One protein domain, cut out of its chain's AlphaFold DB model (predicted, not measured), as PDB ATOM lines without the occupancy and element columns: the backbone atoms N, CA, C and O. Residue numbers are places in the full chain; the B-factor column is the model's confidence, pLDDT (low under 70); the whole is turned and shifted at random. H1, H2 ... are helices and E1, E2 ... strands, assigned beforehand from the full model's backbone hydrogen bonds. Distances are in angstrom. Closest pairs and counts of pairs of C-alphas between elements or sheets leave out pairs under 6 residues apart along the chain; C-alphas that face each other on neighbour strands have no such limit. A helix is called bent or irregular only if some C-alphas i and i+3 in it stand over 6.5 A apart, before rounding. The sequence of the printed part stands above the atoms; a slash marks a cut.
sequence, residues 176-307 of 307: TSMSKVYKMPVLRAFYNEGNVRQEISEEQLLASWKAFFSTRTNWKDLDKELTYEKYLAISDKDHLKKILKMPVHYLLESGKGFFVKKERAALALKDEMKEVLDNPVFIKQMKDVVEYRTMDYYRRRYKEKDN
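This is residues 176 to 307 of the 307 residues of an uncharacterized protein of Anaerobutyricum hallii DSM 3353 (UniProt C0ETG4). Three helices crossed at near right angles, H1, H2 and H5, make the core, with a small hairpin of two strands, E1 and E2, packed at one end of it and the short helices H3 and H4 at the opposite end. The long helix H7 runs along one side of the core over H1, and residues 302 to 307 stick out past the body; H6 forms the corner between the hairpin and H7. The 132 printed residues hold seven named helices and two named strands in the order H1 H2 H3 H4 H5 E1 E2 H6 H7, mostly helix, with a sheet of order E1 - E2, antiparallel. The whole is compact, with a radius of gyration of the C-alphas of 15.1 A and spans of 44 by 32 by 25 A.

E1, residues 259 to 262, and E2, residues 265 to 269, form an antiparallel hairpin, with N 260 and O 268 at 2.8 A and N 268 and O 260 at 2.9 A, within hydrogen-bond range. Residues 199 to 200 pair antiparallel with residues 267 to 268 of E2. The closest C-alphas of E1 and H5, residues 236 to 254, are those of Phe 259 and Leu 252, 5.1 A apart. H5 has a kink of 27 degrees near residue 243. With residues 236 to 243 alone it touches H2, residues 202 to 213, about perpendicular at 85 degrees; the closest C-alphas, of Leu 240 and Leu 206, are 6.3 A apart. The hub is H1, residues 183 to 194, which touches H2 about perpendicular at 77 degrees, the closest C-alphas being those of Pro 185 and Trp 209, 5.1 A apart. H1 also touches H5, about perpendicular at 89 degrees, the closest C-alphas being those of Lys 183 and Pro 247, 5.4 A apart. H7, residues 280 to 306, touches H1 with residues 283 to 294 alone, opposite ways at a tilt of 36 degrees, only just steep; the closest C-alphas, of Ile 283 and Gly 194, are 5.8 A apart. H3, residues 218 to 221, is close to but not clearly touching H2 and H4, residues 228 to 232; its Trp 219 has its C-alpha 4.6 A from that of Phe 213 and 6.8 A from that of Tyr 231. H6, residues 271 to 276, is close to but not clearly touching H7, the closest C-alphas, of Val 276 and Phe 282, being 6.5 A apart. Each O i to N i+4 pair is within hydrogen-bond range in H2 and H4, against 6 of 8 in H1, 12 of 15 in H5, 22 of 23 in H7 and 0 of 2 in H6, where 2 of 3 O i to N i+3 pairs are; H3 is too short for an O i to N i+4 pair.

H7 measures 39.5 A from C-alpha 280 to C-alpha 306 at (112.177, 115.001, 221.240). H5 measures 25.7 A, H1 17.5 A and H2 16.2 A; H1 begins with C-alpha 183 at (135.329, 116.414, 211.877) and is irregular, C-alphas 190 and 193 being 8.9 A apart. E1 and E2 each measure 10.0 A, H6 10.5 A, H4 6.4 A and H3 5.7 A.

The C-alphas farthest apart, those of Glu 263 and Asn 307, are 46.7 A apart. The printed part has no cut, and no link between named elements is long. Mean pLDDT of the printed part is 91.5; residues 304 to 307 are under 70.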
ATOM      1  N   THR A 176     136.794 109.038 217.717       87.44
ATOM      2  CA  THR A 176     136.923 110.480 218.008       87.44
ATOM      3  C   THR A 176     135.673 111.060 218.703       87.44
ATOM      4  O   THR A 176     134.545 110.602 218.517       87.44
ATOM      5  N   SER A 177     135.814 112.091 219.530       85.44
ATOM      6  CA  SER A 177     134.643 112.727 220.148       85.44
ATOM      7  C   SER A 177     133.783 113.450 219.096       85.44
ATOM      8  O   SER A 177     134.314 114.152 218.231       85.44
ATOM      9  N   MET A 178     132.457 113.289 219.173       86.69
ATOM     10  CA  MET A 178     131.482 113.831 218.208       86.69
ATOM     11  C   MET A 178     130.452 114.746 218.887       86.69
ATOM     12  O   MET A 178     129.245 114.530 218.778       86.69
ATOM     13  N   SER A 179     130.938 115.773 219.597       85.50
ATOM     14  CA  SER A 179     130.103 116.866 220.134       85.50
ATOM     15  C   SER A 179     129.599 117.803 219.031       85.50
ATOM     16  O   SER A 179     128.499 118.347 219.100       85.50
ATOM     17  N   LYS A 180     130.396 117.962 217.971       90.06
ATOM     18  CA  LYS A 180     130.051 118.658 216.731       90.06
ATOM     19  C   LYS A 180     130.375 117.759 215.547       90.06
ATOM     20  O   LYS A 180     131.361 117.026 215.576       90.06
ATOM     21  N   VAL A 181     129.600 117.884 214.472       92.69
ATOM     22  CA  VAL A 181     129.794 117.104 213.236       92.69
ATOM     23  C   VAL A 181     131.037 117.517 212.433       92.69
ATOM     24  O   VAL A 181     131.387 116.879 211.450       92.69
ATOM     25  N   TYR A 182     131.745 118.565 212.862       94.75
ATOM     26  CA  TYR A 182     132.762 119.287 212.090       94.75
ATOM     27  C   TYR A 182     133.910 118.409 211.585       94.75
ATOM     28  O   TYR A 182     134.443 118.667 210.514       94.75
ATOM     29  N   LYS A 183     134.281 117.351 212.313       94.75
ATOM     30  CA  LYS A 183     135.329 116.414 211.877       94.75
ATOM     31  C   LYS A 183     134.946 115.678 210.589       94.75
ATOM     32  O   LYS A 183     135.826 115.378 209.792       94.75
ATOM     33  N   MET A 184     133.657 115.432 210.350       94.88
ATOM     34  CA  MET A 184     133.178 114.673 209.191       94.88
ATOM     35  C   MET A 184     133.506 115.333 207.847       94.88
ATOM     36  O   MET A 184     134.089 114.643 207.015       94.88
ATOM     37  N   PRO A 185     133.242 116.633 207.602       96.00
ATOM     38  CA  PRO A 185     133.682 117.276 206.362       96.00
ATOM     39  C   PRO A 185     135.201 117.261 206.166       96.00
ATOM     40  O   PRO A 185     135.664 117.155 205.033       96.00
ATOM     41  N   VAL A 186     135.996 117.306 207.238       96.44
ATOM     42  CA  VAL A 186     137.461 117.207 207.122       96.44
ATOM     43  C   VAL A 186     137.901 115.793 206.748       96.44
ATOM     44  O   VAL A 186     138.709 115.621 205.842       96.44
ATOM     45  N   LEU A 187     137.309 114.765 207.358       95.88
ATOM     46  CA  LEU A 187     137.559 113.375 206.970       95.88
ATOM     47  C   LEU A 187     137.054 113.068 205.550       95.88
ATOM     48  O   LEU A 187     137.701 112.318 204.825       95.88
ATOM     49  N   ARG A 188     135.949 113.691 205.113       96.31
ATOM     50  CA  ARG A 188     135.482 113.631 203.716       96.31
ATOM     51  C   ARG A 188     136.472 114.269 202.745       96.31
ATOM     52  O   ARG A 188     136.638 113.741 201.650       96.31
ATOM     53  N   ALA A 189     137.155 115.347 203.142       97.31
ATOM     54  CA  ALA A 189     138.177 115.988 202.313       97.31
ATOM     55  C   ALA A 189     139.376 115.058 202.055       97.31
ATOM     56  O   ALA A 189     139.897 115.038 200.938       97.31
ATOM     57  N   PHE A 190     139.771 114.269 203.063       97.12
ATOM     58  CA  PHE A 190     140.754 113.195 202.906       97.12
ATOM     59  C   PHE A 190     140.219 112.051 202.047       97.12
ATOM     60  O   PHE A 190     140.889 111.652 201.105       97.12
ATOM     61  N   TYR A 191     139.016 111.545 202.337       97.06
ATOM     62  CA  TYR A 191     138.425 110.413 201.618       97.06
ATOM     63  C   TYR A 191     138.236 110.674 200.116       97.06
ATOM     64  O   TYR A 191     138.488 109.782 199.312       97.06
ATOM     65  N   ASN A 192     137.791 111.884 199.751       96.44
ATOM     66  CA  ASN A 192     137.734 112.371 198.372       96.44
ATOM     67  C   ASN A 192     137.142 111.358 197.371       96.44
ATOM     68  O   ASN A 192     137.792 110.940 196.415       96.44
ATOM     69  N   GLU A 193     135.909 110.928 197.640       93.12
ATOM     70  CA  GLU A 193     135.148 110.016 196.767       93.12
ATOM     71  C   GLU A 193     135.866 108.689 196.459       93.12
ATOM     72  O   GLU A 193     135.586 108.027 195.465       93.12
ATOM     73  N   GLY A 194     136.773 108.269 197.345       94.75
ATOM     74  CA  GLY A 194     137.527 107.026 197.233       94.75
ATOM     75  C   GLY A 194     138.969 107.207 196.772       94.75
ATOM     76  O   GLY A 194     139.757 106.284 196.944       94.75
ATOM     77  N   ASN A 195     139.342 108.384 196.263       96.50
ATOM     78  CA  ASN A 195     140.730 108.719 195.955       96.50
ATOM     79  C   ASN A 195     141.377 109.404 197.165       96.50
ATOM     80  O   ASN A 195     141.452 110.638 197.222       96.50
ATOM     81  N   VAL A 196     141.773 108.598 198.152       97.06
ATOM     82  CA  VAL A 196     142.190 109.097 199.464       97.06
ATOM     83  C   VAL A 196     143.454 109.943 199.346       97.06
ATOM     84  O   VAL A 196     144.514 109.484 198.930       97.06
ATOM     85  N   ARG A 197     143.351 111.200 199.772       96.62
ATOM     86  CA  ARG A 197     144.472 112.136 199.783       96.62
ATOM     87  C   ARG A 197     145.361 111.884 200.988       96.62
ATOM     88  O   ARG A 197     144.872 111.686 202.097       96.62
ATOM     89  N   GLN A 198     146.669 112.001 200.797       96.00
ATOM     90  CA  GLN A 198     147.590 112.082 201.926       96.00
ATOM     91  C   GLN A 198     147.577 113.472 202.571       96.00
ATOM     92  O   GLN A 198     147.697 113.605 203.784       96.00
ATOM     93  N   GLU A 199     147.444 114.517 201.761       96.88
ATOM     94  CA  GLU A 199     147.545 115.913 202.179       96.88
ATOM     95  C   GLU A 199     146.334 116.682 201.665       96.88
ATOM     96  O   GLU A 199     145.850 116.422 200.560       96.88
ATOM     97  N   ILE A 200     145.841 117.622 202.469       96.62
ATOM     98  CA  ILE A 200     144.726 118.489 202.095       96.62
ATOM     99  C   ILE A 200     145.110 119.960 202.248       96.62
ATOM    100  O   ILE A 200     145.659 120.386 203.268       96.62
ATOM    101  N   SER A 201     144.811 120.732 201.209       96.75
ATOM    102  CA  SER A 201     144.959 122.190 201.183       96.75
ATOM    103  C   SER A 201     143.792 122.895 201.880       96.75
ATOM    104  O   SER A 201     142.758 122.283 202.177       96.75
ATOM    105  N   GLU A 202     143.942 124.195 202.141       96.56
ATOM    106  CA  GLU A 202     142.859 125.018 202.688       96.56
ATOM    107  C   GLU A 202     141.669 125.077 201.721       96.56
ATOM    108  O   GLU A 202     140.520 124.954 202.146       96.56
ATOM    109  N   GLU A 203     141.928 125.151 200.416       96.38
ATOM    110  CA  GLU A 203     140.904 125.177 199.373       96.38
ATOM    111  C   GLU A 203     140.089 123.878 199.350       96.38
ATOM    112  O   GLU A 203     138.856 123.907 199.294       96.38
ATOM    113  N   GLN A 204     140.755 122.722 199.456       97.38
ATOM    114  CA  GLN A 204     140.086 121.415 199.505       97.38
ATOM    115  C   GLN A 204     139.267 121.235 200.787       97.38
ATOM    116  O   GLN A 204     138.155 120.696 200.747       97.38
ATOM    117  N   LEU A 205     139.791 121.706 201.923       96.56
ATOM    118  CA  LEU A 205     139.065 121.728 203.191       96.56
ATOM    119  C   LEU A 205     137.806 122.584 203.100       96.56
ATOM    120  O   LEU A 205     136.728 122.136 203.494       96.56
ATOM    121  N   LEU A 206     137.939 123.799 202.569       97.50
ATOM    122  CA  LEU A 206     136.841 124.741 202.411       97.50
ATOM    123  C   LEU A 206     135.760 124.192 201.478       97.50
ATOM    124  O   LEU A 206     134.578 124.253 201.820       97.50
ATOM    125  N   ALA A 207     136.148 123.612 200.340       97.44
ATOM    126  CA  ALA A 207     135.216 123.003 199.397       97.44
ATOM    127  C   ALA A 207     134.405 121.874 200.056       97.44
ATOM    128  O   ALA A 207     133.172 121.894 200.020       97.44
ATOM    129  N   SER A 208     135.081 120.940 200.737       97.38
ATOM    130  CA  SER A 208     134.420 119.840 201.454       97.38
ATOM    131  C   SER A 208     133.521 120.345 202.590       97.38
ATOM    132  O   SER A 208     132.402 119.865 202.781       97.38
ATOM    133  N   TRP A 209     133.977 121.361 203.329       97.00
ATOM    134  CA  TRP A 209     133.208 121.995 204.396       97.00
ATOM    135  C   TRP A 209     131.916 122.625 203.878       97.00
ATOM    136  O   TRP A 209     130.838 122.338 204.401       97.00
ATOM    137  N   LYS A 210     132.003 123.457 202.836       96.38
ATOM    138  CA  LYS A 210     130.833 124.126 202.257       96.38
ATOM    139  C   LYS A 210     129.850 123.107 201.689       96.38
ATOM    140  O   LYS A 210     128.680 123.188 202.047       96.38
ATOM    141  N   ALA A 211     130.322 122.112 200.933       95.88
ATOM    142  CA  ALA A 211     129.479 121.040 200.394       95.88
ATOM    143  C   ALA A 211     128.723 120.270 201.495       95.88
ATOM    144  O   ALA A 211     127.535 119.959 201.370       95.88
ATOM    145  N   PHE A 212     129.390 119.994 202.616       95.19
ATOM    146  CA  PHE A 212     128.763 119.322 203.747       95.19
ATOM    147  C   PHE A 212     127.693 120.187 204.427       95.19
ATOM    148  O   PHE A 212     126.594 119.704 204.705       95.19
ATOM    149  N   PHE A 213     127.991 121.459 204.709       94.38
ATOM    150  CA  PHE A 213     127.080 122.342 205.448       94.38
ATOM    151  C   PHE A 213     125.937 122.909 204.602       94.38
ATOM    152  O   PHE A 213     124.876 123.200 205.157       94.38
ATOM    153  N   SER A 214     126.100 122.987 203.282       91.44
ATOM    154  CA  SER A 214     125.027 123.369 202.359       91.44
ATOM    155  C   SER A 214     123.990 122.259 202.174       91.44
ATOM    156  O   SER A 214     122.901 122.504 201.658       91.44
ATOM    157  N   THR A 215     124.296 121.033 202.607       88.62
ATOM    158  CA  THR A 215     123.380 119.899 202.499       88.62
ATOM    159  C   THR A 215     122.266 119.994 203.550       88.62
ATOM    160  O   THR A 215     122.518 119.962 204.758       88.62
ATOM    161  N   ARG A 216     121.008 120.051 203.089       84.44
ATOM    162  CA  ARG A 216     119.787 120.066 203.922       84.44
ATOM    163  C   ARG A 216     119.856 121.121 205.040       84.44
ATOM    164  O   ARG A 216     119.876 122.317 204.776       84.44
ATOM    165  N   THR A 217     119.865 120.685 206.299       85.62
ATOM    166  CA  THR A 217     119.855 121.542 207.493       85.62
ATOM    167  C   THR A 217     121.170 121.494 208.269       85.62
ATOM    168  O   THR A 217     121.198 121.900 209.433       85.62
ATOM    169  N   ASN A 218     122.249 120.995 207.660       88.62
ATOM    170  CA  ASN A 218     123.546 120.842 208.323       88.62
ATOM    171  C   ASN A 218     124.122 122.180 208.784       88.62
ATOM    172  O   ASN A 218     124.730 122.255 209.847       88.62
ATOM    173  N   TRP A 219     123.888 123.256 208.030       90.56
ATOM    174  CA  TRP A 219     124.293 124.616 208.393       90.56
ATOM    175  C   TRP A 219     123.848 125.032 209.807       90.56
ATOM    176  O   TRP A 219     124.573 125.767 210.473       90.56
ATOM    177  N   LYS A 220     122.728 124.497 210.321       89.31
ATOM    178  CA  LYS A 220     122.247 124.746 211.695       89.31
ATOM    179  C   LYS A 220     123.190 124.211 212.782       89.31
ATOM    180  O   LYS A 220     123.034 124.550 213.948       89.31
ATOM    181  N   ASP A 221     124.139 123.340 212.441       88.31
ATOM    182  CA  ASP A 221     125.108 122.799 213.402       88.31
ATOM    183  C   ASP A 221     126.317 123.723 213.607       88.31
ATOM    184  O   ASP A 221     127.044 123.561 214.599       88.31
ATOM    185  N   LEU A 222     126.508 124.706 212.713       88.56
ATOM    186  CA  LEU A 222     127.567 125.716 212.806       88.56
ATOM    187  C   LEU A 222     127.357 126.664 213.986       88.56
ATOM    188  O   LEU A 222     128.329 127.036 214.655       88.56
ATOM    189  N   ASP A 223     126.104 127.055 214.212       84.00
ATOM    190  CA  ASP A 223     125.661 127.895 215.318       84.00
ATOM    191  C   ASP A 223     124.154 127.679 215.561       84.00
ATOM    192  O   ASP A 223     123.391 127.534 214.605       84.00
ATOM    193  N   LYS A 224     123.734 127.617 216.832       75.50
ATOM    194  CA  LYS A 224     122.348 127.298 217.223       75.50
ATOM    195  C   LYS A 224     121.367 128.405 216.822       75.50
ATOM    196  O   LYS A 224     120.220 128.097 216.516       75.50
ATOM    197  N   GLU A 225     121.823 129.656 216.798       82.69
ATOM    198  CA  GLU A 225     121.006 130.840 216.484       82.69
ATOM    199  C   GLU A 225     121.223 131.349 215.048       82.69
ATOM    200  O   GLU A 225     120.829 132.462 214.688       82.69
ATOM    201  N   LEU A 226     121.875 130.547 214.199       87.38
ATOM    202  CA  LEU A 226     122.125 130.928 212.815       87.38
ATOM    203  C   LEU A 226     120.810 130.967 212.030       87.38
ATOM    204  O   LEU A 226     120.007 130.036 212.101       87.38
ATOM    205  N   THR A 227     120.619 132.009 211.223       90.69
ATOM    206  CA  THR A 227     119.622 132.007 210.146       90.69
ATOM    207  C   THR A 227     120.279 131.542 208.850       90.69
ATOM    208  O   THR A 227     121.498 131.635 208.692       90.69
ATOM    209  N   TYR A 228     119.485 131.054 207.897       88.88
ATOM    210  CA  TYR A 228     120.027 130.603 206.615       88.88
ATOM    211  C   TYR A 228     120.709 131.745 205.836       88.88
ATOM    212  O   TYR A 228     121.780 131.553 205.270       88.88
ATOM    213  N   GLU A 229     120.159 132.959 205.895       91.25
ATOM    214  CA  GLU A 229     120.768 134.161 205.306       91.25
ATOM    215  C   GLU A 229     122.134 134.477 205.924       91.25
ATOM    216  O   GLU A 229     123.110 134.697 205.207       91.25
ATOM    217  N   LYS A 230     122.240 134.421 207.260       92.31
ATOM    218  CA  LYS A 230     123.516 134.615 207.961       92.31
ATOM    219  C   LYS A 230     124.528 133.529 207.614       92.31
ATOM    220  O   LYS A 230     125.713 133.829 207.568       92.31
ATOM    221  N   TYR A 231     124.082 132.294 207.373       92.31
ATOM    222  CA  TYR A 231     124.947 131.213 206.899       92.31
ATOM    223  C   TYR A 231     125.529 131.512 205.512       92.31
ATOM    224  O   TYR A 231     126.736 131.382 205.328       92.31
ATOM    225  N   LEU A 232     124.700 131.949 204.558       91.94
ATOM    226  CA  LEU A 232     125.156 132.298 203.208       91.94
ATOM    227  C   LEU A 232     126.111 133.501 203.195       91.94
ATOM    228  O   LEU A 232     126.961 133.593 202.314       91.94
ATOM    229  N   ALA A 233     125.994 134.395 204.177       94.31
ATOM    230  CA  ALA A 233     126.859 135.561 204.326       94.31
ATOM    231  C   ALA A 233     128.233 135.259 204.961       94.31
ATOM    232  O   ALA A 233     129.071 136.160 205.040       94.31
ATOM    233  N   ILE A 234     128.490 134.032 205.440       94.06
ATOM    234  CA  ILE A 234     129.790 133.680 206.029       94.06
ATOM    235  C   ILE A 234     130.859 133.708 204.935       94.06
ATOM    236  O   ILE A 234     130.764 133.002 203.931       94.06
ATOM    237  N   SER A 235     131.910 134.502 205.150       97.00
ATOM    238  CA  SER A 235     133.022 134.579 204.210       97.00
ATOM    239  C   SER A 235     133.845 133.287 204.198       97.00
ATOM    240  O   SER A 235     133.969 132.589 205.209       97.00
ATOM    241  N   ASP A 236     134.493 132.994 203.071       97.31
ATOM    242  CA  ASP A 236     135.411 131.853 202.960       97.31
ATOM    243  C   ASP A 236     136.553 131.935 203.987       97.31
ATOM    244  O   ASP A 236     136.929 130.930 204.591       97.31
ATOM    245  N   LYS A 237     137.025 133.153 204.283       96.88
ATOM    246  CA  LYS A 237     138.019 133.421 205.330       96.88
ATOM    247  C   LYS A 237     137.513 133.039 206.723       96.88
ATOM    248  O   LYS A 237     138.263 132.457 207.508       96.88
ATOM    249  N   ASP A 238     136.258 133.343 207.045       96.00
ATOM    250  CA  ASP A 238     135.665 132.996 208.341       96.00
ATOM    251  C   ASP A 238     135.385 131.498 208.457       96.00
ATOM    252  O   ASP A 238     135.612 130.907 209.520       96.00
ATOM    253  N   HIS A 239     134.969 130.857 207.360       96.25
ATOM    254  CA  HIS A 239     134.889 129.401 207.282       96.25
ATOM    255  C   HIS A 239     136.247 128.757 207.554       96.25
ATOM    256  O   HIS A 239     136.342 127.926 208.456       96.25
ATOM    257  N   LEU A 240     137.303 129.176 206.852       96.94
ATOM    258  CA  LEU A 240     138.661 128.665 207.048       96.94
ATOM    259  C   LEU A 240     139.155 128.876 208.476       96.94
ATOM    260  O   LEU A 240     139.597 127.928 209.124       96.94
ATOM    261  N   LYS A 241     138.988 130.084 209.026       96.50
ATOM    262  CA  LYS A 241     139.331 130.376 210.424       96.50
ATOM    263  C   LYS A 241     138.623 129.419 211.383       96.50
ATOM    264  O   LYS A 241     139.239 128.943 212.341       96.50
ATOM    265  N   LYS A 242     137.343 129.119 211.131       95.38
ATOM    266  CA  LYS A 242     136.575 128.157 211.927       95.38
ATOM    267  C   LYS A 242     137.134 126.748 211.764       95.38
ATOM    268  O   LYS A 242     137.454 126.169 212.790       95.38
ATOM    269  N   ILE A 243     137.333 126.258 210.538       96.12
ATOM    270  CA  ILE A 243     137.867 124.920 210.217       96.12
ATOM    271  C   ILE A 243     139.236 124.680 210.874       96.12
ATOM    272  O   ILE A 243     139.447 123.646 211.512       96.12
ATOM    273  N   LEU A 244     140.156 125.641 210.753       95.62
ATOM    274  CA  LEU A 244     141.510 125.541 211.302       95.62
ATOM    275  C   LEU A 244     141.497 125.518 212.836       95.62
ATOM    276  O   LEU A 244     142.172 124.690 213.454       95.62
ATOM    277  N   LYS A 245     140.676 126.377 213.458       95.06
ATOM    278  CA  LYS A 245     140.467 126.383 214.915       95.06
ATOM    279  C   LYS A 245     139.763 125.110 215.397       95.06
ATOM    280  O   LYS A 245     140.099 124.580 216.448       95.06
ATOM    281  N   MET A 246     138.768 124.636 214.651       91.75
ATOM    282  CA  MET A 246     138.060 123.375 214.851       91.75
ATOM    283  C   MET A 246     137.359 122.942 213.546       91.75
ATOM    284  O   MET A 246     136.491 123.645 213.033       91.75
ATOM    285  N   PRO A 247     137.655 121.753 213.008       94.25
ATOM    286  CA  PRO A 247     138.158 120.597 213.737       94.25
ATOM    287  C   PRO A 247     139.660 120.320 213.574       94.25
ATOM    288  O   PRO A 247     140.133 119.407 214.241       94.25
ATOM    289  N   VAL A 248     140.397 121.039 212.714       95.06
ATOM    290  CA  VAL A 248     141.787 120.682 212.347       95.06
ATOM    291  C   VAL A 248     142.693 120.593 213.574       95.06
ATOM    292  O   VAL A 248     143.341 119.571 213.775       95.06
ATOM    293  N   HIS A 249     142.671 121.608 214.441       93.88
ATOM    294  CA  HIS A 249     143.404 121.594 215.710       93.88
ATOM    295  C   HIS A 249     143.110 120.342 216.558       93.88
ATOM    296  O   HIS A 249     144.033 119.640 216.956       93.88
ATOM    297  N   TYR A 250     141.835 119.991 216.753       92.50
ATOM    298  CA  TYR A 250     141.465 118.812 217.541       92.50
ATOM    299  C   TYR A 250     141.806 117.485 216.859       92.50
ATOM    300  O   TYR A 250     142.015 116.489 217.549       92.50
ATOM    301  N   LEU A 251     141.833 117.426 215.525       92.69
ATOM    302  CA  LEU A 251     142.294 116.237 214.803       92.69
ATOM    303  C   LEU A 251     143.805 116.043 214.965       92.69
ATOM    304  O   LEU A 251     144.229 114.909 215.153       92.69
ATOM    305  N   LEU A 252     144.590 117.124 214.982       92.94
ATOM    306  CA  LEU A 252     146.022 117.068 215.298       92.94
ATOM    307  C   LEU A 252     146.265 116.559 216.729       92.94
ATOM    308  O   LEU A 252     147.108 115.693 216.932       92.94
ATOM    309  N   GLU A 253     145.495 117.037 217.711       90.00
ATOM    310  CA  GLU A 253     145.652 116.626 219.115       90.00
ATOM    311  C   GLU A 253     145.155 115.197 219.393       90.00
ATOM    312  O   GLU A 253     145.842 114.397 220.024       90.00
ATOM    313  N   SER A 254     143.950 114.850 218.923       84.94
ATOM    314  CA  SER A 254     143.312 113.551 219.217       84.94
ATOM    315  C   SER A 254     143.673 112.437 218.226       84.94
ATOM    316  O   SER A 254     143.306 111.279 218.427       84.94
ATOM    317  N   GLY A 255     144.405 112.775 217.166       81.38
ATOM    318  CA  GLY A 255     144.745 111.910 216.042       81.38
ATOM    319  C   GLY A 255     145.795 110.838 216.291       81.38
ATOM    320  O   GLY A 255     146.160 110.157 215.340       81.38
ATOM    321  N   LYS A 256     146.329 110.712 217.514       84.56
ATOM    322  CA  LYS A 256     147.416 109.775 217.867       84.56
ATOM    323  C   LYS A 256     148.630 109.843 216.918       84.56
ATOM    324  O   LYS A 256     149.216 108.821 216.587       84.56
ATOM    325  N   GLY A 257     148.978 111.040 216.441       89.50
ATOM    326  CA  GLY A 257     150.105 111.246 215.522       89.50
ATOM    327  C   GLY A 257     149.839 110.871 214.058       89.50
ATOM    328  O   GLY A 257     150.723 111.042 213.226       89.50
ATOM    329  N   PHE A 258     148.635 110.405 213.707       93.94
ATOM    330  CA  PHE A 258     148.281 110.147 212.309       93.94
ATOM    331  C   PHE A 258     147.985 111.412 211.511       93.94
ATOM    332  O   PHE A 258     148.187 111.411 210.302       93.94
ATOM    333  N   PHE A 259     147.510 112.470 212.170       95.25
ATOM    334  CA  PHE A 259     147.332 113.782 211.558       95.25
ATOM    335  C   PHE A 259     148.520 114.673 211.916       95.25
ATOM    336  O   PHE A 259     148.839 114.837 213.092       95.25
ATOM    337  N   VAL A 260     149.147 115.270 210.905       95.38
ATOM    338  CA  VAL A 260     150.340 116.114 211.039       95.38
ATOM    339  C   VAL A 260     150.179 117.416 210.253       95.38
ATOM    340  O   VAL A 260     149.366 117.512 209.331       95.38
ATOM    341  N   LYS A 261     150.955 118.441 210.621       93.12
ATOM    342  CA  LYS A 261     151.094 119.668 209.825       93.12
ATOM    343  C   LYS A 261     152.287 119.545 208.882       93.12
ATOM    344  O   LYS A 261     153.333 119.046 209.288       93.12
ATOM    345  N   LYS A 262     152.141 120.055 207.659       91.69
ATOM    346  CA  LYS A 262     153.222 120.209 206.674       91.69
ATOM    347  C   LYS A 262     153.191 121.629 206.112       91.69
ATOM    348  O   LYS A 262     152.140 122.256 206.118       91.69
ATOM    349  N   GLU A 263     154.319 122.133 205.616       82.00
ATOM    350  CA  GLU A 263     154.449 123.539 205.190       82.00
ATOM    351  C   GLU A 263     153.438 123.973 204.119       82.00
ATOM    352  O   GLU A 263     153.003 125.120 204.117       82.00
ATOM    353  N   ARG A 264     153.054 123.064 203.213       85.69
ATOM    354  CA  ARG A 264     152.153 123.348 202.080       85.69
ATOM    355  C   ARG A 264     150.758 122.737 202.225       85.69
ATOM    356  O   ARG A 264     149.976 122.790 201.280       85.69
ATOM    357  N   ALA A 265     150.446 122.151 203.379       91.75
ATOM    358  CA  ALA A 265     149.172 121.486 203.623       91.75
ATOM    359  C   ALA A 265     148.502 122.048 204.876       91.75
ATOM    360  O   ALA A 265     149.134 122.222 205.918       91.75
ATOM    361  N   ALA A 266     147.192 122.261 204.801       92.50
ATOM    362  CA  ALA A 266     146.399 122.649 205.960       92.50
ATOM    363  C   ALA A 266     146.335 121.513 206.995       92.50
ATOM    364  O   ALA A 266     146.315 121.751 208.205       92.50
ATOM    365  N   LEU A 267     146.314 120.269 206.508       96.31
ATOM    366  CA  LEU A 267     146.398 119.053 207.305       96.31
ATOM    367  C   LEU A 267     146.938 117.913 206.431       96.31
ATOM    368  O   LEU A 267     146.659 117.855 205.235       96.31
ATOM    369  N   ALA A 268     147.690 116.992 207.018       97.00
ATOM    370  CA  ALA A 268     148.224 115.830 206.321       97.00
ATOM    371  C   ALA A 268     148.098 114.570 207.177       97.00
ATOM    372  O   ALA A 268     148.011 114.644 208.402       97.00
ATOM    373  N   LEU A 269     148.105 113.416 206.520       95.62
ATOM    374  CA  LEU A 269     148.360 112.128 207.143       95.62
ATOM    375  C   LEU A 269     149.875 111.915 207.278       95.62
ATOM    376  O   LEU A 269     150.644 112.375 206.425       95.62
ATOM    377  N   LYS A 270     150.307 111.214 208.334       94.81
ATOM    378  CA  LYS A 270     151.713 110.803 208.506       94.81
ATOM    379  C   LYS A 270     152.216 110.022 207.282       94.81
ATOM    380  O   LYS A 270     151.424 109.384 206.585       94.81
ATOM    381  N   ASP A 271     153.511 110.093 206.994       94.44
ATOM    382  CA  ASP A 271     154.057 109.622 205.714       94.44
ATOM    383  C   ASP A 271     153.897 108.117 205.483       94.44
ATOM    384  O   ASP A 271     153.687 107.695 204.346       94.44
ATOM    385  N   GLU A 272     153.882 107.319 206.546       93.81
ATOM    386  CA  GLU A 272     153.692 105.870 206.481       93.81
ATOM    387  C   GLU A 272     152.280 105.480 206.014       93.81
ATOM    388  O   GLU A 272     152.048 104.351 205.589       93.81
ATOM    389  N   MET A 273     151.320 106.414 206.033       94.56
ATOM    390  CA  MET A 273     149.978 106.159 205.506       94.56
ATOM    391  C   MET A 273     149.959 105.991 203.987       94.56
ATOM    392  O   MET A 273     149.001 105.409 203.483       94.56
ATOM    393  N   LYS A 274     150.998 106.440 203.262       93.75
ATOM    394  CA  LYS A 274     151.122 106.268 201.802       93.75
ATOM    395  C   LYS A 274     150.895 104.824 201.356       93.75
ATOM    396  O   LYS A 274     150.281 104.601 200.323       93.75
ATOM    397  N   GLU A 275     151.338 103.858 202.156       92.25
ATOM    398  CA  GLU A 275     151.254 102.427 201.846       92.25
ATOM    399  C   GLU A 275     149.817 101.887 201.807       92.25
ATOM    400  O   GLU A 275     149.571 100.821 201.243       92.25
ATOM    401  N   VAL A 276     148.862 102.594 202.421       94.81
ATOM    402  CA  VAL A 276     147.479 102.119 202.573       94.81
ATOM    403  C   VAL A 276     146.442 102.981 201.857       94.81
ATOM    404  O   VAL A 276     145.282 102.579 201.825       94.81
ATOM    405  N   LEU A 277     146.815 104.122 201.263       95.31
ATOM    406  CA  LEU A 277     145.846 105.059 200.663       95.31
ATOM    407  C   LEU A 277     145.041 104.430 199.522       95.31
ATOM    408  O   LEU A 277     143.826 104.611 199.469       95.31
ATOM    409  N   ASP A 278     145.704 103.634 198.682       95.56
ATOM    410  CA  ASP A 278     145.087 102.943 197.545       95.56
ATOM    411  C   ASP A 278     144.503 101.571 197.921       95.56
ATOM    412  O   ASP A 278     143.957 100.857 197.077       95.56
ATOM    413  N   ASN A 279     144.610 101.158 199.191       96.38
ATOM    414  CA  ASN A 279     144.108  99.861 199.625       96.38
ATOM    415  C   ASN A 279     142.561  99.862 199.623       96.38
ATOM    416  O   ASN A 279     141.948 100.633 200.367       96.38
ATOM    417  N   PRO A 280     141.888  98.956 198.884       96.62
ATOM    418  CA  PRO A 280     140.425  98.950 198.799       96.62
ATOM    419  C   PRO A 280     139.719  98.767 200.148       96.62
ATOM    420  O   PRO A 280     138.642  99.324 200.368       96.62
ATOM    421  N   VAL A 281     140.319  98.006 201.071       96.38
ATOM    422  CA  VAL A 281     139.783  97.822 202.425       96.38
ATOM    423  C   VAL A 281     139.878  99.130 203.200       96.38
ATOM    424  O   VAL A 281     138.896  99.537 203.811       96.38
ATOM    425  N   PHE A 282     141.012  99.827 203.127       96.88
ATOM    426  CA  PHE A 282     141.187 101.129 203.768       96.88
ATOM    427  C   PHE A 282     140.152 102.149 203.286       96.88
ATOM    428  O   PHE A 282     139.439 102.745 204.097       96.88
ATOM    429  N   ILE A 283     140.003 102.273 201.965       97.12
ATOM    430  CA  ILE A 283     139.044 103.174 201.314       97.12
ATOM    431  C   ILE A 283     137.612 102.862 201.775       97.12
ATOM    432  O   ILE A 283     136.867 103.764 202.176       97.12
ATOM    433  N   LYS A 284     137.231 101.576 201.775       96.44
ATOM    434  CA  LYS A 284     135.920 101.101 202.246       96.44
ATOM    435  C   LYS A 284     135.694 101.447 203.719       96.44
ATOM    436  O   LYS A 284     134.625 101.943 204.068       96.44
ATOM    437  N   GLN A 285     136.685 101.213 204.579       96.00
ATOM    438  CA  GLN A 285     136.581 101.476 206.016       96.00
ATOM    439  C   GLN A 285     136.490 102.976 206.319       96.00
ATOM    440  O   GLN A 285     135.667 103.371 207.142       96.00
ATOM    441  N   MET A 286     137.261 103.825 205.631       95.94
ATOM    442  CA  MET A 286     137.144 105.279 205.773       95.94
ATOM    443  C   MET A 286     135.746 105.772 205.400       95.94
ATOM    444  O   MET A 286     135.144 106.523 206.171       95.94
ATOM    445  N   LYS A 287     135.215 105.327 204.253       96.50
ATOM    446  CA  LYS A 287     133.856 105.670 203.820       96.50
ATOM    447  C   LYS A 287     132.826 105.270 204.874       96.50
ATOM    448  O   LYS A 287     132.060 106.113 205.335       96.50
ATOM    449  N   ASP A 288     132.851 104.003 205.277       96.25
ATOM    450  CA  ASP A 288     131.870 103.417 206.188       96.25
ATOM    451  C   ASP A 288     131.881 104.103 207.562       96.25
ATOM    452  O   ASP A 288     130.825 104.445 208.093       96.25
ATOM    453  N   VAL A 289     133.065 104.405 208.112       95.88
ATOM    454  CA  VAL A 289     133.180 105.153 209.373       95.88
ATOM    455  C   VAL A 289     132.627 106.569 209.221       95.88
ATOM    456  O   VAL A 289     131.840 107.002 210.059       95.88
ATOM    457  N   VAL A 290     132.997 107.302 208.168       95.19
ATOM    458  CA  VAL A 290     132.524 108.681 207.963       95.19
ATOM    459  C   VAL A 290     131.003 108.734 207.787       95.19
ATOM    460  O   VAL A 290     130.352 109.609 208.364       95.19
ATOM    461  N   GLU A 291     130.421 107.809 207.026       93.75
ATOM    462  CA  GLU A 291     128.973 107.727 206.804       93.75
ATOM    463  C   GLU A 291     128.222 107.375 208.087       93.75
ATOM    464  O   GLU A 291     127.361 108.150 208.516       93.75
ATOM    465  N   TYR A 292     128.611 106.284 208.755       94.62
ATOM    466  CA  TYR A 292     128.000 105.856 210.011       94.62
ATOM    467  C   TYR A 292     128.061 106.961 211.074       94.62
ATOM    468  O   TYR A 292     127.056 107.297 211.691       94.62
ATOM    469  N   ARG A 293     129.226 107.584 211.268       93.69
ATOM    470  CA  ARG A 293     129.444 108.577 212.335       93.69
ATOM    471  C   ARG A 293     128.693 109.876 212.082       93.69
ATOM    472  O   ARG A 293     128.268 110.537 213.029       93.69
ATOM    473  N   THR A 294     128.526 110.235 210.811       92.00
ATOM    474  CA  THR A 294     127.661 111.345 210.408       92.00
ATOM    475  C   THR A 294     126.203 111.027 210.749       92.00
ATOM    476  O   THR A 294     125.515 111.868 211.325       92.00
ATOM    477  N   MET A 295     125.744 109.809 210.449       90.00
ATOM    478  CA  MET A 295     124.360 109.405 210.698       90.00
ATOM    479  C   MET A 295     124.045 109.228 212.192       90.00
ATOM    480  O   MET A 295     123.030 109.746 212.655       90.00
ATOM    481  N   ASP A 296     124.934 108.599 212.966       89.12
ATOM    482  CA  ASP A 296     124.827 108.503 214.430       89.12
ATOM    483  C   ASP A 296     124.708 109.894 215.071       89.12
ATOM    484  O   ASP A 296     123.845 110.128 215.919       89.12
ATOM    485  N   TYR A 297     125.521 110.860 214.621       90.69
ATOM    486  CA  TYR A 297     125.423 112.238 215.099       90.69
ATOM    487  C   TYR A 297     124.028 112.830 214.863       90.69
ATOM    488  O   TYR A 297     123.462 113.445 215.770       90.69
ATOM    489  N   TYR A 298     123.454 112.635 213.673       86.31
ATOM    490  CA  TYR A 298     122.104 113.117 213.386       86.31
ATOM    491  C   TYR A 298     121.043 112.400 214.216       86.31
ATOM    492  O   TYR A 298     120.176 113.073 214.766       86.31
ATOM    493  N   ARG A 299     121.129 111.075 214.377       85.38
ATOM    494  CA  ARG A 299     120.204 110.313 215.228       85.38
ATOM    495  C   ARG A 299     120.192 110.854 216.657       85.38
ATOM    496  O   ARG A 299     119.121 111.152 217.177       85.38
ATOM    497  N   ARG A 300     121.369 111.049 217.267       85.94
ATOM    498  CA  ARG A 300     121.489 111.618 218.625       85.94
ATOM    499  C   ARG A 300     120.911 113.029 218.703       85.94
ATOM    500  O   ARG A 300     120.143 113.322 219.610       85.94
ATOM    501  N   ARG A 301     121.200 113.869 217.706       82.56
ATOM    502  CA  ARG A 301     120.659 115.232 217.610       82.56
ATOM    503  C   ARG A 301     119.127 115.270 217.578       82.56
ATOM    504  O   ARG A 301     118.553 116.191 218.147       82.56
ATOM    505  N   TYR A 302     118.476 114.355 216.860       76.19
ATOM    506  CA  TYR A 302     117.011 114.322 216.798       76.19
ATOM    507  C   TYR A 302     116.409 113.768 218.094       76.19
ATOM    508  O   TYR A 302     115.511 114.398 218.637       76.19
ATOM    509  N   LYS A 303     116.993 112.708 218.675       77.12
ATOM    510  CA  LYS A 303     116.569 112.191 219.991       77.12
ATOM    511  C   LYS A 303     116.667 113.227 221.119       77.12
ATOM    512  O   LYS A 303     115.829 113.235 222.008       77.12
ATOM    513  N   GLU A 304     117.677 114.097 221.099       69.31
ATOM    514  CA  GLU A 304     117.832 115.186 222.081       69.31
ATOM    515  C   GLU A 304     116.808 116.322 221.920       69.31
ATOM    516  O   GLU A 304     116.699 117.154 222.811       69.31
ATOM    517  N   LYS A 305     116.108 116.414 220.782       59.31
ATOM    518  CA  LYS A 305     115.061 117.428 220.559       59.31
ATOM    519  C   LYS A 305     113.664 116.948 220.929       59.31
ATOM    520  O   LYS A 305     112.800 117.789 221.156       59.31
ATOM    521  N   ASP A 306     113.458 115.635 220.924       48.34
ATOM    522  CA  ASP A 306     112.177 115.001 221.240       48.34
ATOM    523  C   ASP A 306     112.019 114.708 222.749       48.34
ATOM    524  O   ASP A 306     110.925 114.348 223.184       48.34
ATOM    525  N   ASN A 307     113.090 114.887 223.538       40.41
ATOM    526  CA  ASN A 307     113.118 114.824 225.007       40.41
ATOM    527  C   ASN A 307     113.255 116.225 225.616       40.41
ATOM    528  O   ASN A 307     112.709 116.434 226.721       40.41
TER     529      ASN A 307